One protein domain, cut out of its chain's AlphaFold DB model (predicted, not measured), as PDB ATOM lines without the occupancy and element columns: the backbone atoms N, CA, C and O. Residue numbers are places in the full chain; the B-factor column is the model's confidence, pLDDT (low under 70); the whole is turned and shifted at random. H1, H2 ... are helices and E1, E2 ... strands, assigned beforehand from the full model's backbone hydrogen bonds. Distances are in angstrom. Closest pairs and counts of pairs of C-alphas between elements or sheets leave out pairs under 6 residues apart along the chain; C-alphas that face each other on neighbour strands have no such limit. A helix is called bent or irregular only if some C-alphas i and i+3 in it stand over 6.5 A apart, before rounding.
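What this domain is: This is residues 19 to 86, 113 to 157, 217 to 248 and 256 to 313 of the 407 residues of an uncharacterized protein of Legionella waltersii (UniProt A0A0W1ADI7). A ribbon of two strands, E1 and E2, lies along one side of an elongated up-and-down bundle of six helices, H1 to H6, each running against the one before it; H4 is in the middle, next to E2. H7 packs on H5 and makes one end of the long axis. The printed part has 203 residues with seven named helices and two named strands, in the order H1 H2 H3 E1 E2 H4 H5 H6 H7 along the chain; the class is mostly helix, and E1 - E2 is an antiparallel sheet. It is compact, with a radius of gyration of the C-alphas of 17.8 A and spans of 61 by 39 by 31 A.

Where its parts are: E1 is residues 77 to 83, E2 116 to 122. H4 is 129 to 150, 31.8 A; H5 217 to 243, 38.4 A; H1 19 to 41, 33.2 A, from C-alpha 19 at (24.307, 109.960, -14.675). H2 is 48 to 58, H3 63 to 72, H6 260 to 273. H7, 290 to 313, 33.9 A, ends with C-alpha 313 at (26.546, 85.503, -14.416); it is only just irregular, C-alphas 304 and 307 being 6.7 A apart.

How they stand to each other: E1 and E2 are antiparallel; N 80 and O 119 are within hydrogen-bond range, 2.8 A. The closest C-alphas of E2 and H4, Tyr 120 and Asn 139, are 6.2 A apart. H4 touches H5, closest C-alphas Cys 143 and Phe 233, 5.8 A, at a shallow tilt of 23 degrees, opposite ways. H1 touches H6, closest C-alphas Ala 28 and His 271, 5.4 A. H1 and H2, and H2 and H3, are hairpins. H5 touches H7 with residues 219 to 231 alone, closest C-alphas Lys 227 and Val 297, 5.8 A. Every O i to N i+4 pair is within hydrogen-bond range in H1 to H6; in H7, 18 of 20.

The domain as a whole: The farthest C-alphas, Arg 248 and Ser 313, are 62.1 A apart. Cuts leave C-alpha gaps of 13.8 A from 86 to 113, 12.9 A from 157 to 217 and 10.7 A from 248 to 256. The link H6 to H7 is long, 16 residues. In the printed part the model's pLDDT is under 70 at 22 residues, among them 82 to 86 and 113 to 117.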
ATOM      1  N   GLU A  19      23.821 108.611 -14.354       89.44
ATOM      2  CA  GLU A  19      24.307 109.960 -14.675       89.44
ATOM      3  C   GLU A  19      23.166 110.941 -14.970       89.44
ATOM      4  O   GLU A  19      23.245 112.122 -14.634       89.44
ATOM      5  N   GLU A  20      22.098 110.479 -15.625       88.94
ATOM      6  CA  GLU A  20      20.922 111.311 -15.887       88.94
ATOM      7  C   GLU A  20      20.174 111.648 -14.595       88.94
ATOM      8  O   GLU A  20      19.775 112.801 -14.418       88.94
ATOM      9  N   LEU A  21      20.037 110.684 -13.676       89.31
ATOM     10  CA  LEU A  21      19.456 110.918 -12.352       89.31
ATOM     11  C   LEU A  21      20.291 111.925 -11.548       89.31
ATOM     12  O   LEU A  21      19.741 112.883 -11.010       89.31
ATOM     13  N   GLN A  22      21.615 111.760 -11.533       91.19
ATOM     14  CA  GLN A  22      22.548 112.697 -10.899       91.19
ATOM     15  C   GLN A  22      22.396 114.112 -11.445       91.19
ATOM     16  O   GLN A  22      22.197 115.056 -10.683       91.19
ATOM     17  N   LYS A  23      22.408 114.266 -12.773       90.62
ATOM     18  CA  LYS A  23      22.198 115.568 -13.420       90.62
ATOM     19  C   LYS A  23      20.848 116.167 -13.047       90.62
ATOM     20  O   LYS A  23      20.764 117.368 -12.810       90.62
ATOM     21  N   GLN A  24      19.793 115.359 -12.983       89.94
ATOM     22  CA  GLN A  24      18.468 115.829 -12.592       89.94
ATOM     23  C   GLN A  24      18.449 116.349 -11.145       89.94
ATOM     24  O   GLN A  24      17.923 117.436 -10.901       89.94
ATOM     25  N   ILE A  25      19.066 115.621 -10.211       91.12
ATOM     26  CA  ILE A  25      19.194 116.033  -8.806       91.12
ATOM     27  C   ILE A  25      20.030 117.315  -8.696       91.12
ATOM     28  O   ILE A  25      19.605 118.273  -8.051       91.12
ATOM     29  N   GLN A  26      21.169 117.392  -9.387       91.62
ATOM     30  CA  GLN A  26      22.035 118.576  -9.401       91.62
ATOM     31  C   GLN A  26      21.329 119.812  -9.960       91.62
ATOM     32  O   GLN A  26      21.447 120.903  -9.400       91.62
ATOM     33  N   LEU A  27      20.544 119.652 -11.029       90.62
ATOM     34  CA  LEU A  27      19.719 120.729 -11.571       90.62
ATOM     35  C   LEU A  27      18.661 121.188 -10.563       90.62
ATOM     36  O   LEU A  27      18.456 122.394 -10.412       90.62
ATOM     37  N   ALA A  28      18.010 120.260  -9.856       90.44
ATOM     38  CA  ALA A  28      17.047 120.595  -8.811       90.44
ATOM     39  C   ALA A  28      17.706 121.352  -7.644       90.44
ATOM     40  O   ALA A  28      17.179 122.385  -7.232       90.44
ATOM     41  N   LYS A  29      18.886 120.914  -7.179       93.00
ATOM     42  CA  LYS A  29      19.685 121.595  -6.140       93.00
ATOM     43  C   LYS A  29      20.091 123.006  -6.553       93.00
ATOM     44  O   LYS A  29      19.862 123.959  -5.810       93.00
ATOM     45  N   ALA A  30      20.660 123.158  -7.750       90.94
ATOM     46  CA  ALA A  30      21.091 124.456  -8.264       90.94
ATOM     47  C   ALA A  30      19.902 125.415  -8.405       90.94
ATOM     48  O   ALA A  30      19.984 126.580  -8.014       90.94
ATOM     49  N   LYS A  31      18.767 124.916  -8.911       89.38
ATOM     50  CA  LYS A  31      17.553 125.718  -9.044       89.38
ATOM     51  C   LYS A  31      16.988 126.121  -7.684       89.38
ATOM     52  O   LYS A  31      16.652 127.289  -7.517       89.38
ATOM     53  N   LEU A  32      16.916 125.191  -6.730       91.88
ATOM     54  CA  LEU A  32      16.481 125.475  -5.363       91.88
ATOM     55  C   LEU A  32      17.378 126.541  -4.725       91.88
ATOM     56  O   LEU A  32      16.859 127.517  -4.207       91.88
ATOM     57  N   SER A  33      18.699 126.417  -4.843       90.81
ATOM     58  CA  SER A  33      19.655 127.375  -4.266       90.81
ATOM     59  C   SER A  33      19.434 128.805  -4.775       90.81
ATOM     60  O   SER A  33      19.371 129.742  -3.982       90.81
ATOM     61  N   ILE A  34      19.245 128.975  -6.090       89.81
ATOM     62  CA  ILE A  34      18.989 130.286  -6.713       89.81
ATOM     63  C   ILE A  34      17.642 130.870  -6.262       89.81
ATOM     64  O   ILE A  34      17.537 132.060  -5.965       89.81
ATOM     65  N   GLU A  35      16.593 130.048  -6.227       88.75
ATOM     66  CA  GLU A  35      15.255 130.493  -5.820       88.75
ATOM     67  C   GLU A  35      15.202 130.827  -4.321       88.75
ATOM     68  O   GLU A  35      14.587 131.824  -3.943       88.75
ATOM     69  N   ILE A  36      15.906 130.061  -3.480       90.31
ATOM     70  CA  ILE A  36      16.062 130.359  -2.054       90.31
ATOM     71  C   ILE A  36      16.795 131.681  -1.873       90.31
ATOM     72  O   ILE A  36      16.370 132.490  -1.056       90.31
ATOM     73  N   GLU A  37      17.871 131.930  -2.620       89.12
ATOM     74  CA  GLU A  37      18.589 133.200  -2.529       89.12
ATOM     75  C   GLU A  37      17.663 134.386  -2.834       89.12
ATOM     76  O   GLU A  37      17.605 135.342  -2.059       89.12
ATOM     77  N   SER A  38      16.895 134.300  -3.921       86.81
ATOM     78  CA  SER A  38      15.898 135.313  -4.286       86.81
ATOM     79  C   SER A  38      14.836 135.491  -3.192       86.81
ATOM     80  O   SER A  38      14.504 136.613  -2.800       86.81
ATOM     81  N   TRP A  39      14.337 134.384  -2.639       88.75
ATOM     82  CA  TRP A  39      13.355 134.400  -1.562       88.75
ATOM     83  C   TRP A  39      13.917 135.006  -0.266       88.75
ATOM     84  O   TRP A  39      13.255 135.861   0.319       88.75
ATOM     85  N   LEU A  40      15.145 134.673   0.142       89.00
ATOM     86  CA  LEU A  40      15.814 135.247   1.316       89.00
ATOM     87  C   LEU A  40      15.957 136.770   1.207       89.00
ATOM     88  O   LEU A  40      15.786 137.476   2.198       89.00
ATOM     89  N   GLN A  41      16.231 137.292   0.007       86.50
ATOM     90  CA  GLN A  41      16.310 138.738  -0.226       86.50
ATOM     91  C   GLN A  41      14.969 139.445  -0.008       86.50
ATOM     92  O   GLN A  41      14.956 140.585   0.447       86.50
ATOM     93  N   SER A  42      13.854 138.757  -0.267       83.38
ATOM     94  CA  SER A  42      12.499 139.275  -0.034       83.38
ATOM     95  C   SER A  42      12.033 139.222   1.428       83.38
ATOM     96  O   SER A  42      10.938 139.694   1.724       83.38
ATOM     97  N   GLN A  43      12.826 138.637   2.334       84.62
ATOM     98  CA  GLN A  43      12.499 138.559   3.758       84.62
ATOM     99  C   GLN A  43      13.049 139.777   4.507       84.62
ATOM    100  O   GLN A  43      14.263 139.910   4.679       84.62
ATOM    101  N   ASP A  44      12.161 140.638   5.000       82.44
ATOM    102  CA  ASP A  44      12.536 141.818   5.796       82.44
ATOM    103  C   ASP A  44      12.881 141.476   7.257       82.44
ATOM    104  O   ASP A  44      13.566 142.242   7.930       82.44
ATOM    105  N   GLU A  45      12.433 140.318   7.757       83.19
ATOM    106  CA  GLU A  45      12.647 139.887   9.150       83.19
ATOM    107  C   GLU A  45      14.098 139.487   9.454       83.19
ATOM    108  O   GLU A  45      14.504 139.476  10.614       83.19
ATOM    109  N   LEU A  46      14.875 139.144   8.425       84.56
ATOM    110  CA  LEU A  46      16.248 138.666   8.565       84.56
ATOM    111  C   LEU A  46      17.243 139.805   8.361       84.56
ATOM    112  O   LEU A  46      17.156 140.570   7.399       84.56
ATOM    113  N   THR A  47      18.268 139.861   9.205       88.12
ATOM    114  CA  THR A  47      19.411 140.747   8.977       88.12
ATOM    115  C   THR A  47      20.227 140.286   7.764       88.12
ATOM    116  O   THR A  47      20.296 139.096   7.455       88.12
ATOM    117  N   GLU A  48      20.938 141.202   7.099       88.25
ATOM    118  CA  GLU A  48      21.816 140.841   5.969       88.25
ATOM    119  C   GLU A  48      22.896 139.814   6.349       88.25
ATOM    120  O   GLU A  48      23.287 138.972   5.538       88.25
ATOM    121  N   LYS A  49      23.337 139.826   7.613       90.56
ATOM    122  CA  LYS A  49      24.269 138.824   8.139       90.56
ATOM    123  C   LYS A  49      23.632 137.431   8.176       90.56
ATOM    124  O   LYS A  49      24.250 136.476   7.715       90.56
ATOM    125  N   GLU A  50      22.406 137.314   8.683       88.00
ATOM    126  CA  GLU A  50      21.669 136.044   8.712       88.00
ATOM    127  C   GLU A  50      21.364 135.547   7.301       88.00
ATOM    128  O   GLU A  50      21.600 134.377   7.009       88.00
ATOM    129  N   LYS A  51      20.934 136.433   6.393       91.38
ATOM    130  CA  LYS A  51      20.734 136.087   4.977       91.38
ATOM    131  C   LYS A  51      22.010 135.531   4.346       91.38
ATOM    132  O   LYS A  51      21.948 134.531   3.636       91.38
ATOM    133  N   SER A  52      23.168 136.137   4.626       91.81
ATOM    134  CA  SER A  52      24.459 135.625   4.150       91.81
ATOM    135  C   SER A  52      24.788 134.252   4.731       91.81
ATOM    136  O   SER A  52      25.246 133.390   3.993       91.81
ATOM    137  N   HIS A  53      24.549 134.025   6.025       92.62
ATOM    138  CA  HIS A  53      24.800 132.723   6.648       92.62
ATOM    139  C   HIS A  53      23.907 131.625   6.058       92.62
ATOM    140  O   HIS A  53      24.390 130.532   5.776       92.62
ATOM    141  N   TRP A  54      22.625 131.917   5.824       92.06
ATOM    142  CA  TRP A  54      21.715 130.978   5.171       92.06
ATOM    143  C   TRP A  54      22.118 130.702   3.726       92.06
ATOM    144  O   TRP A  54      22.101 129.549   3.306       92.06
ATOM    145  N   ARG A  55      22.545 131.726   2.978       92.31
ATOM    146  CA  ARG A  55      23.081 131.546   1.624       92.31
ATOM    147  C   ARG A  55      24.275 130.590   1.619       92.31
ATOM    148  O   ARG A  55      24.285 129.677   0.799       92.31
ATOM    149  N   ASP A  56      25.224 130.760   2.544       92.44
ATOM    150  CA  ASP A  56      26.383 129.865   2.669       92.44
ATOM    151  C   ASP A  56      25.917 128.408   2.859       92.44
ATOM    152  O   ASP A  56      26.362 127.520   2.133       92.44
ATOM    153  N   VAL A  57      24.961 128.172   3.766       92.88
ATOM    154  CA  VAL A  57      24.392 126.839   4.041       92.88
ATOM    155  C   VAL A  57      23.730 126.226   2.806       92.88
ATOM    156  O   VAL A  57      24.017 125.081   2.474       92.88
ATOM    157  N   PHE A  58      22.883 126.973   2.092       93.12
ATOM    158  CA  PHE A  58      22.217 126.466   0.885       93.12
ATOM    159  C   PHE A  58      23.161 126.294  -0.310       93.12
ATOM    160  O   PHE A  58      22.816 125.594  -1.258       93.12
ATOM    161  N   SER A  59      24.346 126.906  -0.264       92.12
ATOM    162  CA  SER A  59      25.399 126.742  -1.270       92.12
ATOM    163  C   SER A  59      26.380 125.601  -0.977       92.12
ATOM    164  O   SER A  59      27.300 125.384  -1.765       92.12
ATOM    165  N   ALA A  60      26.203 124.877   0.135       91.75
ATOM    166  CA  ALA A  60      27.059 123.757   0.506       91.75
ATOM    167  C   ALA A  60      27.121 122.695  -0.605       91.75
ATOM    168  O   ALA A  60      26.120 122.383  -1.256       91.75
ATOM    169  N   ALA A  61      28.295 122.097  -0.819       89.00
ATOM    170  CA  ALA A  61      28.466 121.089  -1.860       89.00
ATOM    171  C   ALA A  61      27.766 119.772  -1.488       89.00
ATOM    172  O   ALA A  61      27.120 119.135  -2.328       89.00
ATOM    173  N   ASN A  62      27.859 119.384  -0.214       88.81
ATOM    174  CA  ASN A  62      27.340 118.127   0.319       88.81
ATOM    175  C   ASN A  62      26.694 118.301   1.702       88.81
ATOM    176  O   ASN A  62      26.817 119.341   2.353       88.81
ATOM    177  N   ARG A  63      26.030 117.238   2.160       88.56
ATOM    178  CA  ARG A  63      25.324 117.175   3.445       88.56
ATOM    179  C   ARG A  63      26.231 117.457   4.644       88.56
ATOM    180  O   ARG A  63      25.847 118.191   5.552       88.56
ATOM    181  N   THR A  64      27.445 116.906   4.639       87.88
ATOM    182  CA  THR A  64      28.414 117.087   5.734       87.88
ATOM    183  C   THR A  64      28.839 118.550   5.861       87.88
ATOM    184  O   THR A  64      28.886 119.102   6.960       87.88
ATOM    185  N   GLU A  65      29.106 119.208   4.734       89.81
ATOM    186  CA  GLU A  65      29.443 120.627   4.692       89.81
ATOM    187  C   GLU A  65      28.272 121.504   5.145       89.81
ATOM    188  O   GLU A  65      28.484 122.431   5.928       89.81
ATOM    189  N   MET A  66      27.046 121.186   4.718       91.44
ATOM    190  CA  MET A  66      25.842 121.902   5.144       91.44
ATOM    191  C   MET A  66      25.670 121.840   6.669       91.44
ATOM    192  O   MET A  66      25.489 122.875   7.311       91.44
ATOM    193  N   GLY A  67      25.810 120.649   7.262       87.44
ATOM    194  CA  GLY A  67      25.744 120.459   8.714       87.44
ATOM    195  C   GLY A  67      26.833 121.231   9.466       87.44
ATOM    196  O   GLY A  67      26.544 121.905  10.455       87.44
ATOM    197  N   ARG A  68      28.073 121.211   8.956       90.38
ATOM    198  CA  ARG A  68      29.193 121.987   9.514       90.38
ATOM    199  C   ARG A  68      28.907 123.491   9.486       90.38
ATOM    200  O   ARG A  68      29.107 124.166  10.491       90.38
ATOM    201  N   LEU A  69      28.411 124.019   8.365       91.12
ATOM    202  CA  LEU A  69      28.094 125.445   8.224       91.12
ATOM    203  C   LEU A  69      26.958 125.882   9.155       91.12
ATOM    204  O   LEU A  69      27.042 126.959   9.740       91.12
ATOM    205  N   ILE A  70      25.929 125.049   9.346       88.12
ATOM    206  CA  ILE A  70      24.835 125.329  10.292       88.12
ATOM    207  C   ILE A  70      25.381 125.524  11.713       88.12
ATOM    208  O   ILE A  70      25.004 126.483  12.392       88.12
ATOM    209  N   GLN A  71      26.311 124.664  12.132       87.12
ATOM    210  CA  GLN A  71      26.935 124.732  13.453       87.12
ATOM    211  C   GLN A  71      27.896 125.916  13.591       87.12
ATOM    212  O   GLN A  71      27.771 126.702  14.527       87.12
ATOM    213  N   GLU A  72      28.822 126.091  12.644       89.56
ATOM    214  CA  GLU A  72      29.822 127.168  12.681       89.56
ATOM    215  C   GLU A  72      29.191 128.561  12.694       89.56
ATOM    216  O   GLU A  72      29.710 129.489  13.315       89.56
ATOM    217  N   LYS A  73      28.062 128.720  12.000       87.50
ATOM    218  CA  LYS A  73      27.331 129.986  11.917       87.50
ATOM    219  C   LYS A  73      26.351 130.189  13.079       87.50
ATOM    220  O   LYS A  73      25.737 131.256  13.138       87.50
ATOM    221  N   GLY A  74      26.216 129.211  13.982       81.75
ATOM    222  CA  GLY A  74      25.337 129.269  15.153       81.75
ATOM    223  C   GLY A  74      23.856 129.390  14.793       81.75
ATOM    224  O   GLY A  74      23.130 130.148  15.435       81.75
ATOM    225  N   LEU A  75      23.417 128.718  13.725       85.81
ATOM    226  CA  LEU A  75      22.036 128.806  13.250       85.81
ATOM    227  C   LEU A  75      21.097 127.973  14.141       85.81
ATOM    228  O   LEU A  75      21.514 126.949  14.680       85.81
ATOM    229  N   PRO A  76      19.819 128.369  14.299       82.94
ATOM    230  CA  PRO A  76      18.893 127.784  15.276       82.94
ATOM    231  C   PRO A  76      18.297 126.435  14.827       82.94
ATOM    232  O   PRO A  76      17.106 126.183  15.032       82.94
ATOM    233  N   LEU A  77      19.103 125.577  14.197       82.94
ATOM    234  CA  LEU A  77      18.721 124.246  13.737       82.94
ATOM    235  C   LEU A  77      19.638 123.188  14.347       82.94
ATOM    236  O   LEU A  77      20.849 123.376  14.421       82.94
ATOM    237  N   PHE A  78      19.064 122.049  14.717       79.50
ATOM    238  CA  PHE A  78      19.805 120.876  15.165       79.50
ATOM    239  C   PHE A  78      19.396 119.647  14.360       79.50
ATOM    240  O   PHE A  78      18.250 119.514  13.929       79.50
ATOM    241  N   LEU A  79      20.360 118.761  14.128       78.00
ATOM    242  CA  LEU A  79      20.168 117.543  13.355       78.00
ATOM    243  C   LEU A  79      19.668 116.423  14.265       78.00
ATOM    244  O   LEU A  79      20.312 116.091  15.258       78.00
ATOM    245  N   ILE A  80      18.549 115.805  13.901       78.88
ATOM    246  CA  ILE A  80      18.040 114.595  14.544       78.88
ATOM    247  C   ILE A  80      18.196 113.432  13.581       78.88
ATOM    248  O   ILE A  80      17.828 113.530  12.412       78.88
ATOM    249  N   THR A  81      18.698 112.312  14.093       72.19
ATOM    250  CA  THR A  81      18.707 111.039  13.374       72.19
ATOM    251  C   THR A  81      17.683 110.114  14.024       72.19
ATOM    252  O   THR A  81      17.818 109.800  15.203       72.19
ATOM    253  N   SER A  82      16.651 109.697  13.287       65.50
ATOM    254  CA  SER A  82      15.602 108.796  13.787       65.50
ATOM    255  C   SER A  82      15.449 107.560  12.902       65.50
ATOM    256  O   SER A  82      15.710 107.601  11.698       65.50
ATOM    257  N   LEU A  83      14.987 106.452  13.484       59.84
ATOM    258  CA  LEU A  83      14.610 105.261  12.723       59.84
ATOM    259  C   LEU A  83      13.306 105.514  11.957       59.84
ATOM    260  O   LEU A  83      12.372 106.105  12.492       59.84
ATOM    261  N   ILE A  84      13.209 105.027  10.716       55.38
ATOM    262  CA  ILE A  84      12.024 105.242   9.862       55.38
ATOM    263  C   ILE A  84      10.735 104.639  10.458       55.38
ATOM    264  O   ILE A  84       9.646 105.162  10.224       55.38
ATOM    265  N   SER A  85      10.834 103.565  11.253       41.22
ATOM    266  CA  SER A  85       9.673 102.941  11.913       41.22
ATOM    267  C   SER A  85       9.116 103.741  13.090       41.22
ATOM    268  O   SER A  85       7.978 103.501  13.501       41.22
ATOM    269  N   GLU A  86       9.865 104.703  13.619       41.69
ATOM    270  CA  GLU A  86       9.329 105.627  14.602       41.69
ATOM    271  C   GLU A  86       8.601 106.733  13.843       41.69
ATOM    272  O   GLU A  86       9.205 107.602  13.213       41.69
ATOM    273  N   ASN A 113      18.671  95.739   8.668       48.78
ATOM    274  CA  ASN A 113      17.497  96.497   8.201       48.78
ATOM    275  C   ASN A 113      17.059  97.759   8.970       48.78
ATOM    276  O   ASN A 113      15.929  98.215   8.784       48.78
ATOM    277  N   GLN A 114      17.916  98.389   9.774       57.88
ATOM    278  CA  GLN A 114      17.594  99.705  10.346       57.88
ATOM    279  C   GLN A 114      18.019 100.848   9.411       57.88
ATOM    280  O   GLN A 114      19.199 101.174   9.306       57.88
ATOM    281  N   ILE A 115      17.052 101.476   8.733       62.19
ATOM    282  CA  ILE A 115      17.301 102.687   7.936       62.19
ATOM    283  C   ILE A 115      17.111 103.917   8.819       62.19
ATOM    284  O   ILE A 115      16.055 104.112   9.431       62.19
ATOM    285  N   LEU A 116      18.146 104.751   8.848       65.88
ATOM    286  CA  LEU A 116      18.173 106.020   9.559       65.88
ATOM    287  C   LEU A 116      17.716 107.154   8.635       65.88
ATOM    288  O   LEU A 116      18.116 107.227   7.470       65.88
ATOM    289  N   ARG A 117      16.900 108.057   9.175       69.38
ATOM    290  CA  ARG A 117      16.496 109.317   8.550       69.38
ATOM    291  C   ARG A 117      17.126 110.470   9.321       69.38
ATOM    292  O   ARG A 117      17.004 110.513  10.543       69.38
ATOM    293  N   THR A 118      17.741 111.411   8.613       72.44
ATOM    294  CA  THR A 118      18.200 112.674   9.194       72.44
ATOM    295  C   THR A 118      17.224 113.801   8.893       72.44
ATOM    296  O   THR A 118      16.770 113.956   7.763       72.44
ATOM    297  N   VAL A 119      16.856 114.558   9.925       79.69
ATOM    298  CA  VAL A 119      15.918 115.681   9.841       79.69
ATOM    299  C   VAL A 119      16.444 116.818  10.702       79.69
ATOM    300  O   VAL A 119      16.745 116.620  11.877       79.69
ATOM    301  N   TYR A 120      16.517 118.019  10.142       80.44
ATOM    302  CA  TYR A 120      16.779 119.225  10.915       80.44
ATOM    303  C   TYR A 120      15.502 119.692  11.612       80.44
ATOM    304  O   TYR A 120      14.432 119.779  10.998       80.44
ATOM    305  N   GLN A 121      15.626 120.011  12.898       80.56
ATOM    306  CA  GLN A 121      14.577 120.609  13.718       80.56
ATOM    307  C   GLN A 121      15.016 121.964  14.270       80.56
ATOM    308  O   GLN A 121      16.203 122.257  14.394       80.56
ATOM    309  N   ARG A 122      14.032 122.808  14.583       77.88
ATOM    310  CA  ARG A 122      14.237 124.167  15.097       77.88
ATOM    311  C   ARG A 122      14.416 124.150  16.605       77.88
ATOM    312  O   ARG A 122      13.692 123.429  17.289       77.88
ATOM    313  N   SER A 123      15.287 125.017  17.121       70.56
ATOM    314  CA  SER A 123      15.337 125.309  18.559       70.56
ATOM    315  C   SER A 123      13.975 125.808  19.064       70.56
ATOM    316  O   SER A 123      13.338 126.645  18.429       70.56
ATOM    317  N   SER A 124      13.523 125.298  20.209       58.81
ATOM    318  CA  SER A 124      12.176 125.491  20.783       58.81
ATOM    319  C   SER A 124      11.889 126.915  21.298       58.81
ATOM    320  O   SER A 124      10.769 127.231  21.701       58.81
ATOM    321  N   THR A 125      12.876 127.809  21.269       54.53
ATOM    322  CA  THR A 125      12.781 129.177  21.790       54.53
ATOM    323  C   THR A 125      12.273 130.152  20.718       54.53
ATOM    324  O   THR A 125      13.057 130.564  19.869       54.53
ATOM    325  N   ASN A 126      10.983 130.529  20.759       52.00
ATOM    326  CA  ASN A 126      10.348 131.629  19.994       52.00
ATOM    327  C   ASN A 126      10.958 131.909  18.599       52.00
ATOM    328  O   ASN A 126      11.437 133.009  18.324       52.00
ATOM    329  N   THR A 127      10.950 130.917  17.711       60.28
ATOM    330  CA  THR A 127      11.448 131.078  16.336       60.28
ATOM    331  C   THR A 127      10.384 131.683  15.426       60.28
ATOM    332  O   THR A 127       9.229 131.256  15.472       60.28
ATOM    333  N   SER A 128      10.776 132.634  14.573       76.25
ATOM    334  CA  SER A 128       9.886 133.267  13.595       76.25
ATOM    335  C   SER A 128       9.326 132.274  12.564       76.25
ATOM    336  O   SER A 128       9.853 131.172  12.354       76.25
ATOM    337  N   GLU A 129       8.246 132.668  11.890       81.81
ATOM    338  CA  GLU A 129       7.676 131.904  10.774       81.81
ATOM    339  C   GLU A 129       8.699 131.752   9.631       81.81
ATOM    340  O   GLU A 129       8.821 130.680   9.043       81.81
ATOM    341  N   THR A 130       9.546 132.760   9.398       84.44
ATOM    342  CA  THR A 130      10.643 132.683   8.421       84.44
ATOM    343  C   THR A 130      11.671 131.605   8.773       84.44
ATOM    344  O   THR A 130      12.060 130.828   7.905       84.44
ATOM    345  N   VAL A 131      12.081 131.473  10.042       84.25
ATOM    346  CA  VAL A 131      12.971 130.372  10.477       84.25
ATOM    347  C   VAL A 131      12.288 129.015  10.292       84.25
ATOM    348  O   VAL A 131      12.936 128.010   9.992       84.25
ATOM    349  N   SER A 132      10.961 128.992  10.416       84.69
ATOM    350  CA  SER A 132      10.161 127.794  10.197       84.69
ATOM    351  C   SER A 132      10.197 127.313   8.754       84.69
ATOM    352  O   SER A 132      10.452 126.133   8.506       84.69
ATOM    353  N   GLN A 133      10.036 128.253   7.830       87.25
ATOM    354  CA  GLN A 133      10.139 128.046   6.391       87.25
ATOM    355  C   GLN A 133      11.576 127.689   5.971       87.25
ATOM    356  O   GLN A 133      11.779 126.780   5.171       87.25
ATOM    357  N   ILE A 134      12.594 128.315   6.567       89.75
ATOM    358  CA  ILE A 134      14.002 127.972   6.309       89.75
ATOM    359  C   ILE A 134      14.316 126.537   6.732       89.75
ATOM    360  O   ILE A 134      14.944 125.807   5.972       89.75
ATOM    361  N   CYS A 135      13.858 126.106   7.909       88.06
ATOM    362  CA  CYS A 135      14.045 124.729   8.373       88.06
ATOM    363  C   CYS A 135      13.489 123.708   7.370       88.06
ATOM    364  O   CYS A 135      14.094 122.666   7.124       88.06
ATOM    365  N   GLU A 136      12.334 124.007   6.784       89.00
ATOM    366  CA  GLU A 136      11.720 123.173   5.759       89.00
ATOM    367  C   GLU A 136      12.552 123.131   4.470       89.00
ATOM    368  O   GLU A 136      12.796 122.052   3.932       89.00
ATOM    369  N   LEU A 137      13.061 124.279   4.017       91.94
ATOM    370  CA  LEU A 137      13.959 124.353   2.863       91.94
ATOM    371  C   LEU A 137      15.273 123.596   3.094       91.94
ATOM    372  O   LEU A 137      15.753 122.927   2.180       91.94
ATOM    373  N   VAL A 138      15.836 123.662   4.304       91.31
ATOM    374  CA  VAL A 138      17.033 122.895   4.686       91.31
ATOM    375  C   VAL A 138      16.749 121.397   4.610       91.31
ATOM    376  O   VAL A 138      17.552 120.664   4.045       91.31
ATOM    377  N   ASN A 139      15.590 120.933   5.083       90.38
ATOM    378  CA  ASN A 139      15.202 119.523   4.973       90.38
ATOM    379  C   ASN A 139      14.996 119.072   3.515       90.38
ATOM    380  O   ASN A 139      15.371 117.955   3.156       90.38
ATOM    381  N   ILE A 140      14.452 119.935   2.651       92.62
ATOM    382  CA  ILE A 140      14.340 119.665   1.207       92.62
ATOM    383  C   ILE A 140      15.738 119.546   0.577       92.62
ATOM    384  O   ILE A 140      15.980 118.621  -0.199       92.62
ATOM    385  N   MET A 141      16.666 120.445   0.922       93.50
ATOM    386  CA  MET A 141      18.045 120.407   0.425       93.50
ATOM    387  C   MET A 141      18.816 119.184   0.949       93.50
ATOM    388  O   MET A 141      19.491 118.515   0.169       93.50
ATOM    389  N   GLU A 142      18.658 118.832   2.228       91.00
ATOM    390  CA  GLU A 142      19.206 117.614   2.847       91.00
ATOM    391  C   GLU A 142      18.779 116.364   2.070       91.00
ATOM    392  O   GLU A 142      19.619 115.539   1.710       91.00
ATOM    393  N   CYS A 143      17.488 116.247   1.741       91.81
ATOM    394  CA  CYS A 143      16.986 115.132   0.941       91.81
ATOM    395  C   CYS A 143      17.648 115.079  -0.440       91.81
ATOM    396  O   CYS A 143      18.000 114.000  -0.909       91.81
ATOM    397  N   LEU A 144      17.834 116.228  -1.098       93.31
ATOM    398  CA  LEU A 144      18.496 116.286  -2.402       93.31
ATOM    399  C   LEU A 144      19.976 115.886  -2.316       93.31
ATOM    400  O   LEU A 144      20.442 115.149  -3.184       93.31
ATOM    401  N   HIS A 145      20.702 116.314  -1.279       93.06
ATOM    402  CA  HIS A 145      22.070 115.849  -1.028       93.06
ATOM    403  C   HIS A 145      22.116 114.343  -0.785       93.06
ATOM    404  O   HIS A 145      22.941 113.655  -1.377       93.06
ATOM    405  N   GLN A 146      21.200 113.813   0.025       91.25
ATOM    406  CA  GLN A 146      21.150 112.384   0.304       91.25
ATOM    407  C   GLN A 146      20.821 111.568  -0.956       91.25
ATOM    408  O   GLN A 146      21.427 110.526  -1.184       91.25
ATOM    409  N   LEU A 147      19.895 112.025  -1.805       92.12
ATOM    410  CA  LEU A 147      19.598 111.363  -3.081       92.12
ATOM    411  C   LEU A 147      20.802 111.386  -4.034       92.12
ATOM    412  O   LEU A 147      21.026 110.409  -4.749       92.12
ATOM    413  N   GLU A 148      21.580 112.472  -4.040       92.50
ATOM    414  CA  GLU A 148      22.826 112.561  -4.806       92.50
ATOM    415  C   GLU A 148      23.875 111.580  -4.275       92.50
ATOM    416  O   GLU A 148      24.371 110.764  -5.048       92.50
ATOM    417  N   GLU A 149      24.139 111.564  -2.966       90.56
ATOM    418  CA  GLU A 149      25.050 110.598  -2.335       90.56
ATOM    419  C   GLU A 149      24.621 109.162  -2.659       90.56
ATOM    420  O   GLU A 149      25.424 108.343  -3.094       90.56
ATOM    421  N   LEU A 150      23.326 108.843  -2.567       89.06
ATOM    422  CA  LEU A 150      22.795 107.515  -2.891       89.06
ATOM    423  C   LEU A 150      22.930 107.141  -4.370       89.06
ATOM    424  O   LEU A 150      22.903 105.954  -4.688       89.06
ATOM    425  N   SER A 151      23.115 108.096  -5.272       86.94
ATOM    426  CA  SER A 151      23.327 107.820  -6.695       86.94
ATOM    427  C   SER A 151      24.782 107.482  -7.056       86.94
ATOM    428  O   SER A 151      25.051 107.071  -8.183       86.94
ATOM    429  N   GLU A 152      25.732 107.644  -6.133       85.44
ATOM    430  CA  GLU A 152      27.135 107.280  -6.362       85.44
ATOM    431  C   GLU A 152      27.336 105.762  -6.540       85.44
ATOM    432  O   GLU A 152      26.553 104.929  -6.077       85.44
ATOM    433  N   THR A 153      28.414 105.376  -7.223       75.75
ATOM    434  CA  THR A 153      28.716 103.966  -7.500       75.75
ATOM    435  C   THR A 153      29.074 103.201  -6.226       75.75
ATOM    436  O   THR A 153      29.910 103.650  -5.446       75.75
ATOM    437  N   VAL A 154      28.493 102.013  -6.034       78.19
ATOM    438  CA  VAL A 154      28.912 101.075  -4.977       78.19
ATOM    439  C   VAL A 154      30.112 100.280  -5.485       78.19
ATOM    440  O   VAL A 154      29.990  99.545  -6.471       78.19
ATOM    441  N   GLU A 155      31.254 100.401  -4.814       76.12
ATOM    442  CA  GLU A 155      32.437  99.596  -5.120       76.12
ATOM    443  C   GLU A 155      32.168  98.109  -4.846       76.12
ATOM    444  O   GLU A 155      31.714  97.721  -3.770       76.12
ATOM    445  N   SER A 156      32.432  97.260  -5.841       75.94
ATOM    446  CA  SER A 156      32.304  95.811  -5.704       75.94
ATOM    447  C   SER A 156      33.631  95.204  -5.247       75.94
ATOM    448  O   SER A 156      34.601  95.208  -6.003       75.94
ATOM    449  N   ASN A 157      33.656  94.584  -4.068       77.12
ATOM    450  CA  ASN A 157      34.833  93.873  -3.543       77.12
ATOM    451  C   ASN A 157      34.921  92.406  -4.020       77.12
ATOM    452  O   ASN A 157      35.444  91.542  -3.318       77.12
ATOM    453  N   GLY A 217      23.193  92.560  -0.657       87.81
ATOM    454  CA  GLY A 217      22.622  93.168   0.546       87.81
ATOM    455  C   GLY A 217      22.837  94.683   0.601       87.81
ATOM    456  O   GLY A 217      21.896  95.428   0.871       87.81
ATOM    457  N   GLN A 218      24.040  95.158   0.262       87.81
ATOM    458  CA  GLN A 218      24.350  96.591   0.180       87.81
ATOM    459  C   GLN A 218      23.524  97.302  -0.898       87.81
ATOM    460  O   GLN A 218      22.997  98.389  -0.657       87.81
ATOM    461  N   VAL A 219      23.382  96.689  -2.078       89.81
ATOM    462  CA  VAL A 219      22.568  97.226  -3.175       89.81
ATOM    463  C   VAL A 219      21.098  97.335  -2.764       89.81
ATOM    464  O   VAL A 219      20.495  98.390  -2.953       89.81
ATOM    465  N   GLU A 220      20.523  96.296  -2.156       89.44
ATOM    466  CA  GLU A 220      19.126  96.316  -1.702       89.44
ATOM    467  C   GLU A 220      18.891  97.335  -0.579       89.44
ATOM    468  O   GLU A 220      17.908  98.078  -0.621       89.44
ATOM    469  N   ALA A 221      19.815  97.446   0.382       86.12
ATOM    470  CA  ALA A 221      19.746  98.463   1.430       86.12
ATOM    471  C   ALA A 221      19.755  99.883   0.840       86.12
ATOM    472  O   ALA A 221      18.960 100.733   1.245       86.12
ATOM    473  N   ARG A 222      20.597 100.127  -0.171       87.94
ATOM    474  CA  ARG A 222      20.691 101.422  -0.857       87.94
ATOM    475  C   ARG A 222      19.434 101.743  -1.667       87.94
ATOM    476  O   ARG A 222      18.965 102.876  -1.629       87.94
ATOM    477  N   ILE A 223      18.846 100.752  -2.341       90.56
ATOM    478  CA  ILE A 223      17.551 100.887  -3.033       90.56
ATOM    479  C   ILE A 223      16.444 101.251  -2.047       90.56
ATOM    480  O   ILE A 223      15.645 102.150  -2.318       90.56
ATOM    481  N   LEU A 224      16.398 100.574  -0.900       88.88
ATOM    482  CA  LEU A 224      15.401 100.849   0.123       88.88
ATOM    483  C   LEU A 224      15.587 102.255   0.711       88.88
ATOM    484  O   LEU A 224      14.615 102.999   0.810       88.88
ATOM    485  N   GLN A 225      16.823 102.666   1.005       88.75
ATOM    486  CA  GLN A 225      17.119 104.019   1.480       88.75
ATOM    487  C   GLN A 225      16.744 105.089   0.444       88.75
ATOM    488  O   GLN A 225      16.097 106.070   0.795       88.75
ATOM    489  N   PHE A 226      17.061 104.875  -0.837       91.56
ATOM    490  CA  PHE A 226      16.678 105.783  -1.923       91.56
ATOM    491  C   PHE A 226      15.161 105.953  -2.015       91.56
ATOM    492  O   PHE A 226      14.665 107.077  -2.092       91.56
ATOM    493  N   LYS A 227      14.415 104.844  -1.962       91.06
ATOM    494  CA  LYS A 227      12.950 104.860  -1.958       91.06
ATOM    495  C   LYS A 227      12.404 105.702  -0.805       91.06
ATOM    496  O   LYS A 227      11.547 106.555  -1.025       91.06
ATOM    497  N   GLU A 228      12.885 105.457   0.408       87.56
ATOM    498  CA  GLU A 228      12.403 106.151   1.602       87.56
ATOM    499  C   GLU A 228      12.745 107.644   1.583       87.56
ATOM    500  O   GLU A 228      11.881 108.474   1.873       87.56
ATOM    501  N   THR A 229      13.966 108.008   1.183       90.31
ATOM    502  CA  THR A 229      14.368 109.412   1.022       90.31
ATOM    503  C   THR A 229      13.533 110.104  -0.054       90.31
ATOM    504  O   THR A 229      13.114 111.241   0.145       90.31
ATOM    505  N   LEU A 230      13.221 109.434  -1.169       91.94
ATOM    506  CA  LEU A 230      12.404 110.014  -2.238       91.94
ATOM    507  C   LEU A 230      10.949 110.249  -1.803       91.94
ATOM    508  O   LEU A 230      10.372 111.289  -2.129       91.94
ATOM    509  N   HIS A 231      10.359 109.312  -1.053       90.19
ATOM    510  CA  HIS A 231       9.034 109.504  -0.459       90.19
ATOM    511  C   HIS A 231       9.036 110.659   0.540       90.19
ATOM    512  O   HIS A 231       8.195 111.550   0.443       90.19
ATOM    513  N   TYR A 232      10.019 110.691   1.440       88.81
ATOM    514  CA  TYR A 232      10.143 111.765   2.416       88.81
ATOM    515  C   TYR A 232      10.343 113.130   1.746       88.81
ATOM    516  O   TYR A 232       9.689 114.096   2.118       88.81
ATOM    517  N   PHE A 233      11.157 113.206   0.693       91.69
ATOM    518  CA  PHE A 233      11.329 114.410  -0.114       91.69
ATOM    519  C   PHE A 233      10.005 114.902  -0.721       91.69
ATOM    520  O   PHE A 233       9.692 116.093  -0.651       91.69
ATOM    521  N   ALA A 234       9.204 113.995  -1.287       90.69
ATOM    522  CA  ALA A 234       7.893 114.329  -1.838       90.69
ATOM    523  C   ALA A 234       6.912 114.823  -0.758       90.69
ATOM    524  O   ALA A 234       6.169 115.786  -0.986       90.69
ATOM    525  N   ASP A 235       6.938 114.204   0.422       88.31
ATOM    526  CA  ASP A 235       6.127 114.600   1.572       88.31
ATOM    527  C   ASP A 235       6.556 115.968   2.118       88.31
ATOM    528  O   ASP A 235       5.701 116.818   2.371       88.31
ATOM    529  N   CYS A 236       7.865 116.229   2.229       88.44
ATOM    530  CA  CYS A 236       8.403 117.532   2.621       88.44
ATOM    531  C   CYS A 236       7.973 118.621   1.642       88.44
ATOM    532  O   CYS A 236       7.417 119.625   2.068       88.44
ATOM    533  N   LEU A 237       8.130 118.401   0.333       89.94
ATOM    534  CA  LEU A 237       7.657 119.343  -0.687       89.94
ATOM    535  C   LEU A 237       6.158 119.631  -0.561       89.94
ATOM    536  O   LEU A 237       5.735 120.784  -0.655       89.94
ATOM    537  N   THR A 238       5.356 118.590  -0.338       88.06
ATOM    538  CA  THR A 238       3.899 118.704  -0.203       88.06
ATOM    539  C   THR A 238       3.505 119.482   1.052       88.06
ATOM    540  O   THR A 238       2.691 120.406   0.978       88.06
ATOM    541  N   SER A 239       4.111 119.141   2.190       86.75
ATOM    542  CA  SER A 239       3.886 119.800   3.476       86.75
ATOM    543  C   SER A 239       4.309 121.267   3.427       86.75
ATOM    544  O   SER A 239       3.525 122.144   3.783       86.75
ATOM    545  N   SER A 240       5.505 121.550   2.909       87.12
ATOM    546  CA  SER A 240       6.053 122.905   2.826       87.12
ATOM    547  C   SER A 240       5.273 123.811   1.895       87.12
ATOM    548  O   SER A 240       5.048 124.985   2.187       87.12
ATOM    549  N   TYR A 241       4.770 123.267   0.786       85.94
ATOM    550  CA  TYR A 241       3.902 124.028  -0.104       85.94
ATOM    551  C   TYR A 241       2.600 124.449   0.597       85.94
ATOM    552  O   TYR A 241       2.122 125.563   0.382       85.94
ATOM    553  N   GLY A 242       2.043 123.577   1.445       82.69
ATOM    554  CA  GLY A 242       0.823 123.837   2.214       82.69
ATOM    555  C   GLY A 242       1.014 124.666   3.486       82.69
ATOM    556  O   GLY A 242       0.019 125.149   4.029       82.69
ATOM    557  N   HIS A 243       2.257 124.846   3.945       81.00
ATOM    558  CA  HIS A 243       2.587 125.622   5.142       81.00
ATOM    559  C   HIS A 243       2.157 127.089   5.004       81.00
ATOM    560  O   HIS A 243       1.510 127.640   5.891       81.00
ATOM    561  N   VAL A 244       2.442 127.696   3.848       78.00
ATOM    562  CA  VAL A 244       2.056 129.079   3.543       78.00
ATOM    563  C   VAL A 244       0.694 129.088   2.851       78.00
ATOM    564  O   VAL A 244       0.560 128.662   1.699       78.00
ATOM    565  N   GLN A 245      -0.328 129.591   3.544       71.81
ATOM    566  CA  GLN A 245      -1.683 129.713   3.006       71.81
ATOM    567  C   GLN A 245      -1.945 131.116   2.462       71.81
ATOM    568  O   GLN A 245      -1.795 132.110   3.167       71.81
ATOM    569  N   ASP A 246      -2.440 131.194   1.228       62.25
ATOM    570  CA  ASP A 246      -2.971 132.438   0.679       62.25
ATOM    571  C   ASP A 246      -4.497 132.355   0.544       62.25
ATOM    572  O   ASP A 246      -5.038 131.671  -0.330       62.25
ATOM    573  N   ASN A 247      -5.192 133.069   1.432       57.69
ATOM    574  CA  ASN A 247      -6.654 133.158   1.466       57.69
ATOM    575  C   ASN A 247      -7.222 134.235   0.517       57.69
ATOM    576  O   ASN A 247      -8.439 134.355   0.385       57.69
ATOM    577  N   ARG A 248      -6.375 135.026  -0.160       54.03
ATOM    578  CA  ARG A 248      -6.770 136.150  -1.037       54.03
ATOM    579  C   ARG A 248      -6.665 135.802  -2.533       54.03
ATOM    580  O   ARG A 248      -6.862 136.648  -3.406       54.03
ATOM    581  N   PHE A 256      -1.925 139.783  -9.737       54.19
ATOM    582  CA  PHE A 256      -0.628 139.785  -9.063       54.19
ATOM    583  C   PHE A 256       0.183 138.531  -9.407       54.19
ATOM    584  O   PHE A 256      -0.354 137.465  -9.721       54.19
ATOM    585  N   ALA A 257       1.508 138.672  -9.342       57.69
ATOM    586  CA  ALA A 257       2.430 137.561  -9.520       57.69
ATOM    587  C   ALA A 257       2.234 136.511  -8.401       57.69
ATOM    588  O   ALA A 257       1.983 136.888  -7.254       57.69
ATOM    589  N   PRO A 258       2.341 135.202  -8.702       59.31
ATOM    590  CA  PRO A 258       2.260 134.158  -7.682       59.31
ATOM    591  C   PRO A 258       3.336 134.335  -6.596       59.31
ATOM    592  O   PRO A 258       4.442 134.773  -6.901       59.31
ATOM    593  N   ILE A 259       3.025 133.951  -5.351       68.50
ATOM    594  CA  ILE A 259       3.955 134.043  -4.212       68.50
ATOM    595  C   ILE A 259       5.246 133.274  -4.528       68.50
ATOM    596  O   ILE A 259       5.195 132.113  -4.951       68.50
ATOM    597  N   SER A 260       6.394 133.912  -4.282       76.12
ATOM    598  CA  SER A 260       7.733 133.361  -4.535       76.12
ATOM    599  C   SER A 260       7.941 131.990  -3.880       76.12
ATOM    600  O   SER A 260       8.485 131.092  -4.514       76.12
ATOM    601  N   TRP A 261       7.402 131.781  -2.673       83.88
ATOM    602  CA  TRP A 261       7.392 130.493  -1.967       83.88
ATOM    603  C   TRP A 261       6.798 129.344  -2.799       83.88
ATOM    604  O   TRP A 261       7.458 128.338  -3.064       83.88
ATOM    605  N   HIS A 262       5.553 129.499  -3.268       85.44
ATOM    606  CA  HIS A 262       4.873 128.465  -4.052       85.44
ATOM    607  C   HIS A 262       5.527 128.267  -5.421       85.44
ATOM    608  O   HIS A 262       5.575 127.140  -5.914       85.44
ATOM    609  N   GLN A 263       6.042 129.335  -6.041       82.88
ATOM    610  CA  GLN A 263       6.769 129.237  -7.311       82.88
ATOM    611  C   GLN A 263       8.068 128.446  -7.170       82.88
ATOM    612  O   GLN A 263       8.307 127.549  -7.977       82.88
ATOM    613  N   MET A 264       8.858 128.735  -6.135       88.44
ATOM    614  CA  MET A 264      10.103 128.038  -5.825       88.44
ATOM    615  C   MET A 264       9.857 126.540  -5.631       88.44
ATOM    616  O   MET A 264      10.420 125.721  -6.360       88.44
ATOM    617  N   LEU A 265       8.959 126.170  -4.712       89.12
ATOM    618  CA  LEU A 265       8.679 124.765  -4.399       89.12
ATOM    619  C   LEU A 265       8.088 124.010  -5.595       89.12
ATOM    620  O   LEU A 265       8.479 122.876  -5.874       89.12
ATOM    621  N   LYS A 266       7.193 124.650  -6.360       86.75
ATOM    622  CA  LYS A 266       6.669 124.069  -7.601       86.75
ATOM    623  C   LYS A 266       7.769 123.896  -8.648       86.75
ATOM    624  O   LYS A 266       7.801 122.870  -9.324       86.75
ATOM    625  N   GLY A 267       8.666 124.869  -8.784       84.94
ATOM    626  CA  GLY A 267       9.825 124.788  -9.667       84.94
ATOM    627  C   GLY A 267      10.686 123.576  -9.332       84.94
ATOM    628  O   GLY A 267      10.973 122.770 -10.215       84.94
ATOM    629  N   VAL A 268      11.023 123.389  -8.060       87.62
ATOM    630  CA  VAL A 268      11.837 122.259  -7.586       87.62
ATOM    631  C   VAL A 268      11.128 120.924  -7.790       87.62
ATOM    632  O   VAL A 268      11.741 119.986  -8.305       87.62
ATOM    633  N   ALA A 269       9.826 120.845  -7.503       87.56
ATOM    634  CA  ALA A 269       9.029 119.651  -7.771       87.56
ATOM    635  C   ALA A 269       9.027 119.287  -9.268       87.56
ATOM    636  O   ALA A 269       9.230 118.129  -9.624       87.56
ATOM    637  N   ILE A 270       8.872 120.273 -10.159       88.06
ATOM    638  CA  ILE A 270       8.905 120.057 -11.612       88.06
ATOM    639  C   ILE A 270      10.291 119.604 -12.083       88.06
ATOM    640  O   ILE A 270      10.374 118.735 -12.945       88.06
ATOM    641  N   HIS A 271      11.382 120.153 -11.547       87.06
ATOM    642  CA  HIS A 271      12.728 119.715 -11.937       87.06
ATOM    643  C   HIS A 271      13.039 118.302 -11.419       87.06
ATOM    644  O   HIS A 271      13.675 117.518 -12.122       87.06
ATOM    645  N   SER A 272      12.525 117.948 -10.240       85.75
ATOM    646  CA  SER A 272      12.782 116.652  -9.599       85.75
ATOM    647  C   SER A 272      11.902 115.519 -10.139       85.75
ATOM    648  O   SER A 272      12.375 114.398 -10.281       85.75
ATOM    649  N   PHE A 273      10.643 115.798 -10.493       84.00
ATOM    650  CA  PHE A 273       9.665 114.774 -10.899       84.00
ATOM    651  C   PHE A 273       9.082 114.970 -12.305       84.00
ATOM    652  O   PHE A 273       8.303 114.144 -12.764       84.00
ATOM    653  N   ASN A 274       9.460 116.030 -13.022       83.69
ATOM    654  CA  ASN A 274       8.818 116.503 -14.254       83.69
ATOM    655  C   ASN A 274       7.413 117.094 -14.053       83.69
ATOM    656  O   ASN A 274       6.662 116.751 -13.141       83.69
ATOM    657  N   ALA A 275       7.028 117.990 -14.967       82.25
ATOM    658  CA  ALA A 275       5.753 118.707 -14.911       82.25
ATOM    659  C   ALA A 275       4.528 117.782 -14.952       82.25
ATOM    660  O   ALA A 275       3.502 118.093 -14.360       82.25
ATOM    661  N   THR A 276       4.639 116.634 -15.620       81.62
ATOM    662  CA  THR A 276       3.550 115.655 -15.753       81.62
ATOM    663  C   THR A 276       3.264 114.884 -14.468       81.62
ATOM    664  O   THR A 276       2.178 114.329 -14.326       81.62
ATOM    665  N   ALA A 277       4.231 114.806 -13.550       82.19
ATOM    666  CA  ALA A 277       4.072 114.102 -12.280       82.19
ATOM    667  C   ALA A 277       3.507 114.999 -11.172       82.19
ATOM    668  O   ALA A 277       3.087 114.490 -10.137       82.19
ATOM    669  N   VAL A 278       3.502 116.317 -11.380       85.12
ATOM    670  CA  VAL A 278       3.093 117.304 -10.383       85.12
ATOM    671  C   VAL A 278       1.663 117.746 -10.661       85.12
ATOM    672  O   VAL A 278       1.368 118.359 -11.686       85.12
ATOM    673  N   VAL A 279       0.771 117.463  -9.718       84.69
ATOM    674  CA  VAL A 279      -0.625 117.899  -9.743       84.69
ATOM    675  C   VAL A 279      -0.815 118.969  -8.674       84.69
ATOM    676  O   VAL A 279      -0.248 118.881  -7.590       84.69
ATOM    677  N   ASN A 280      -1.644 119.971  -8.956       80.12
ATOM    678  CA  ASN A 280      -2.069 120.961  -7.967       80.12
ATOM    679  C   ASN A 280      -3.570 120.763  -7.706       80.12
ATOM    680  O   ASN A 280      -4.373 121.369  -8.418       80.12
ATOM    681  N   PRO A 281      -3.970 119.902  -6.746       75.44
ATOM    682  CA  PRO A 281      -5.383 119.670  -6.446       75.44
ATOM    683  C   PRO A 281      -6.072 120.949  -5.976       75.44
ATOM    684  O   PRO A 281      -7.184 121.240  -6.401       75.44
ATOM    685  N   ASN A 282      -5.379 121.730  -5.139       70.75
ATOM    686  CA  ASN A 282      -5.827 123.028  -4.657       70.75
ATOM    687  C   ASN A 282      -4.750 124.096  -4.887       70.75
ATOM    688  O   ASN A 282      -3.597 123.821  -5.205       70.75
ATOM    689  N   VAL A 283      -5.130 125.356  -4.687       68.38
ATOM    690  CA  VAL A 283      -4.242 126.522  -4.823       68.38
ATOM    691  C   VAL A 283      -3.025 126.433  -3.888       68.38
ATOM    692  O   VAL A 283      -1.912 126.730  -4.330       68.38
ATOM    693  N   ASN A 284      -3.252 125.945  -2.664       72.00
ATOM    694  CA  ASN A 284      -2.270 125.806  -1.584       72.00
ATOM    695  C   ASN A 284      -1.832 124.344  -1.373       72.00
ATOM    696  O   ASN A 284      -1.335 124.003  -0.308       72.00
ATOM    697  N   SER A 285      -2.045 123.453  -2.346       80.69
ATOM    698  CA  SER A 285      -1.509 122.093  -2.271       80.69
ATOM    699  C   SER A 285      -0.851 121.674  -3.575       80.69
ATOM    700  O   SER A 285      -1.327 121.957  -4.675       80.69
ATOM    701  N   ILE A 286       0.257 120.965  -3.423       86.06
ATOM    702  CA  ILE A 286       0.945 120.252  -4.487       86.06
ATOM    703  C   ILE A 286       0.861 118.767  -4.139       86.06
ATOM    704  O   ILE A 286       0.910 118.399  -2.971       86.06
ATOM    705  N   GLN A 287       0.661 117.917  -5.133       87.56
ATOM    706  CA  GLN A 287       0.713 116.472  -4.971       87.56
ATOM    707  C   GLN A 287       1.586 115.900  -6.073       87.56
ATOM    708  O   GLN A 287       1.406 116.202  -7.253       87.56
ATOM    709  N   ILE A 288       2.534 115.063  -5.674       89.19
ATOM    710  CA  ILE A 288       3.384 114.327  -6.599       89.19
ATOM    711  C   ILE A 288       2.725 112.971  -6.832       89.19
ATOM    712  O   ILE A 288       2.342 112.283  -5.887       89.19
ATOM    713  N   ASN A 289       2.551 112.600  -8.098       87.75
ATOM    714  CA  ASN A 289       1.881 111.365  -8.471       87.75
ATOM    715  C   ASN A 289       2.649 110.152  -7.902       87.75
ATOM    716  O   ASN A 289       3.800 109.933  -8.296       87.75
ATOM    717  N   PRO A 290       2.027 109.328  -7.034       86.75
ATOM    718  CA  PRO A 290       2.702 108.195  -6.403       86.75
ATOM    719  C   PRO A 290       3.191 107.162  -7.424       86.75
ATOM    720  O   PRO A 290       4.246 106.563  -7.226       86.75
ATOM    721  N   ASN A 291       2.497 107.013  -8.557       87.44
ATOM    722  CA  ASN A 291       2.918 106.107  -9.626       87.44
ATOM    723  C   ASN A 291       4.241 106.557 -10.259       87.44
ATOM    724  O   ASN A 291       5.025 105.727 -10.709       87.44
ATOM    725  N   TYR A 292       4.501 107.867 -10.295       87.25
ATOM    726  CA  TYR A 292       5.753 108.396 -10.825       87.25
ATOM    727  C   TYR A 292       6.913 108.172  -9.851       87.25
ATOM    728  O   TYR A 292       7.994 107.772 -10.272       87.25
ATOM    729  N   ILE A 293       6.669 108.363  -8.548       88.19
ATOM    730  CA  ILE A 293       7.641 108.038  -7.492       88.19
ATOM    731  C   ILE A 293       8.005 106.554  -7.572       88.19
ATOM    732  O   ILE A 293       9.184 106.210  -7.624       88.19
ATOM    733  N   GLN A 294       7.001 105.677  -7.665       90.19
ATOM    734  CA  GLN A 294       7.218 104.242  -7.819       90.19
ATOM    735  C   GLN A 294       8.035 103.922  -9.079       90.19
ATOM    736  O   GLN A 294       9.005 103.173  -8.994       90.19
ATOM    737  N   ALA A 295       7.705 104.527 -10.223       89.50
ATOM    738  CA  ALA A 295       8.445 104.312 -11.462       89.50
ATOM    739  C   ALA A 295       9.921 104.751 -11.349       89.50
ATOM    740  O   ALA A 295      10.809 104.030 -11.806       89.50
ATOM    741  N   MET A 296      10.209 105.883 -10.693       90.31
ATOM    742  CA  MET A 296      11.592 106.318 -10.437       90.31
ATOM    743  C   MET A 296      12.347 105.320  -9.552       90.31
ATOM    744  O   MET A 296      13.496 104.995  -9.844       90.31
ATOM    745  N   VAL A 297      11.706 104.801  -8.502       91.75
ATOM    746  CA  VAL A 297      12.302 103.788  -7.618       91.75
ATOM    747  C   VAL A 297      12.583 102.490  -8.371       91.75
ATOM    748  O   VAL A 297      13.669 101.931  -8.240       91.75
ATOM    749  N   GLU A 298      11.645 102.019  -9.191       92.19
ATOM    750  CA  GLU A 298      11.816 100.812 -10.009       92.19
ATOM    751  C   GLU A 298      12.970 100.961 -11.008       92.19
ATOM    752  O   GLU A 298      13.775 100.044 -11.181       92.19
ATOM    753  N   GLN A 299      13.092 102.133 -11.628       91.75
ATOM    754  CA  GLN A 299      14.173 102.427 -12.560       91.75
ATOM    755  C   GLN A 299      15.530 102.522 -11.865       91.75
ATOM    756  O   GLN A 299      16.504 101.950 -12.357       91.75
ATOM    757  N   TYR A 300      15.596 103.181 -10.708       92.06
ATOM    758  CA  TYR A 300      16.798 103.211  -9.880       92.06
ATOM    759  C   TYR A 300      17.213 101.790  -9.468       92.06
ATOM    760  O   TYR A 300      18.355 101.389  -9.686       92.06
ATOM    761  N   ALA A 301      16.264 100.988  -8.974       92.00
ATOM    762  CA  ALA A 301      16.497  99.600  -8.589       92.00
ATOM    763  C   ALA A 301      17.016  98.755  -9.758       92.00
ATOM    764  O   ALA A 301      17.941  97.964  -9.589       92.00
ATOM    765  N   ARG A 302      16.465  98.944 -10.960       91.62
ATOM    766  CA  ARG A 302      16.924  98.249 -12.165       91.62
ATOM    767  C   ARG A 302      18.374  98.583 -12.509       91.62
ATOM    768  O   ARG A 302      19.137  97.675 -12.828       91.62
ATOM    769  N   ILE A 303      18.751  99.861 -12.456       90.19
ATOM    770  CA  ILE A 303      20.124 100.297 -12.753       90.19
ATOM    771  C   ILE A 303      21.096  99.744 -11.705       90.19
ATOM    772  O   ILE A 303      22.155  99.237 -12.065       90.19
ATOM    773  N   MET A 304      20.717  99.778 -10.426       89.38
ATOM    774  CA  MET A 304      21.553  99.308  -9.318       89.38
ATOM    775  C   MET A 304      21.706  97.784  -9.258       89.38
ATOM    776  O   MET A 304      22.757  97.295  -8.851       89.38
ATOM    777  N   ARG A 305      20.691  97.018  -9.678       90.81
ATOM    778  CA  ARG A 305      20.751  95.545  -9.721       90.81
ATOM    779  C   ARG A 305      21.519  95.002 -10.923       90.81
ATOM    780  O   ARG A 305      22.056  93.902 -10.840       90.81
ATOM    781  N   PHE A 306      21.629  95.764 -12.012       90.00
ATOM    782  CA  PHE A 306      22.300  95.305 -13.231       90.00
ATOM    783  C   PHE A 306      23.740  94.788 -12.999       90.00
ATOM    784  O   PHE A 306      24.052  93.698 -13.486       90.00
ATOM    785  N   PRO A 307      24.615  95.473 -12.231       88.94
ATOM    786  CA  PRO A 307      25.934  94.938 -11.885       88.94
ATOM    787  C   PRO A 307      25.885  93.625 -11.094       88.94
ATOM    788  O   PRO A 307      26.723  92.759 -11.320       88.94
ATOM    789  N   VAL A 308      24.912  93.451 -10.190       89.19
ATOM    790  CA  VAL A 308      24.750  92.219  -9.395       89.19
ATOM    791  C   VAL A 308      24.478  91.030 -10.316       89.19
ATOM    792  O   VAL A 308      25.151  90.004 -10.211       89.19
ATOM    793  N   ASP A 309      23.551  91.193 -11.261       90.06
ATOM    794  CA  ASP A 309      23.206  90.158 -12.241       90.06
ATOM    795  C   ASP A 309      24.404  89.808 -13.142       90.06
ATOM    796  O   ASP A 309      24.671  88.634 -13.424       90.06
ATOM    797  N   ASP A 310      25.171  90.818 -13.566       90.56
ATOM    798  CA  ASP A 310      26.389  90.632 -14.360       90.56
ATOM    799  C   ASP A 310      27.481  89.884 -13.573       90.56
ATOM    800  O   ASP A 310      28.074  88.925 -14.081       90.56
ATOM    801  N   PHE A 311      27.714  90.245 -12.305       89.88
ATOM    802  CA  PHE A 311      28.647  89.528 -11.434       89.88
ATOM    803  C   PHE A 311      28.201  88.088 -11.179       89.88
ATOM    804  O   PHE A 311      29.018  87.174 -11.308       89.88
ATOM    805  N   GLN A 312      26.918  87.860 -10.893       92.50
ATOM    806  CA  GLN A 312      26.350  86.525 -10.709       92.50
ATOM    807  C   GLN A 312      26.574  85.649 -11.949       92.50
ATOM    808  O   GLN A 312      27.019  84.502 -11.834       92.50
ATOM    809  N   SER A 313      26.314  86.190 -13.142       92.81
ATOM    810  CA  SER A 313      26.546  85.503 -14.416       92.81
ATOM    811  C   SER A 313      28.027  85.158 -14.618       92.81
ATOM    812  O   SER A 313      28.371  84.012 -14.931       92.81
TER     813      SER A 313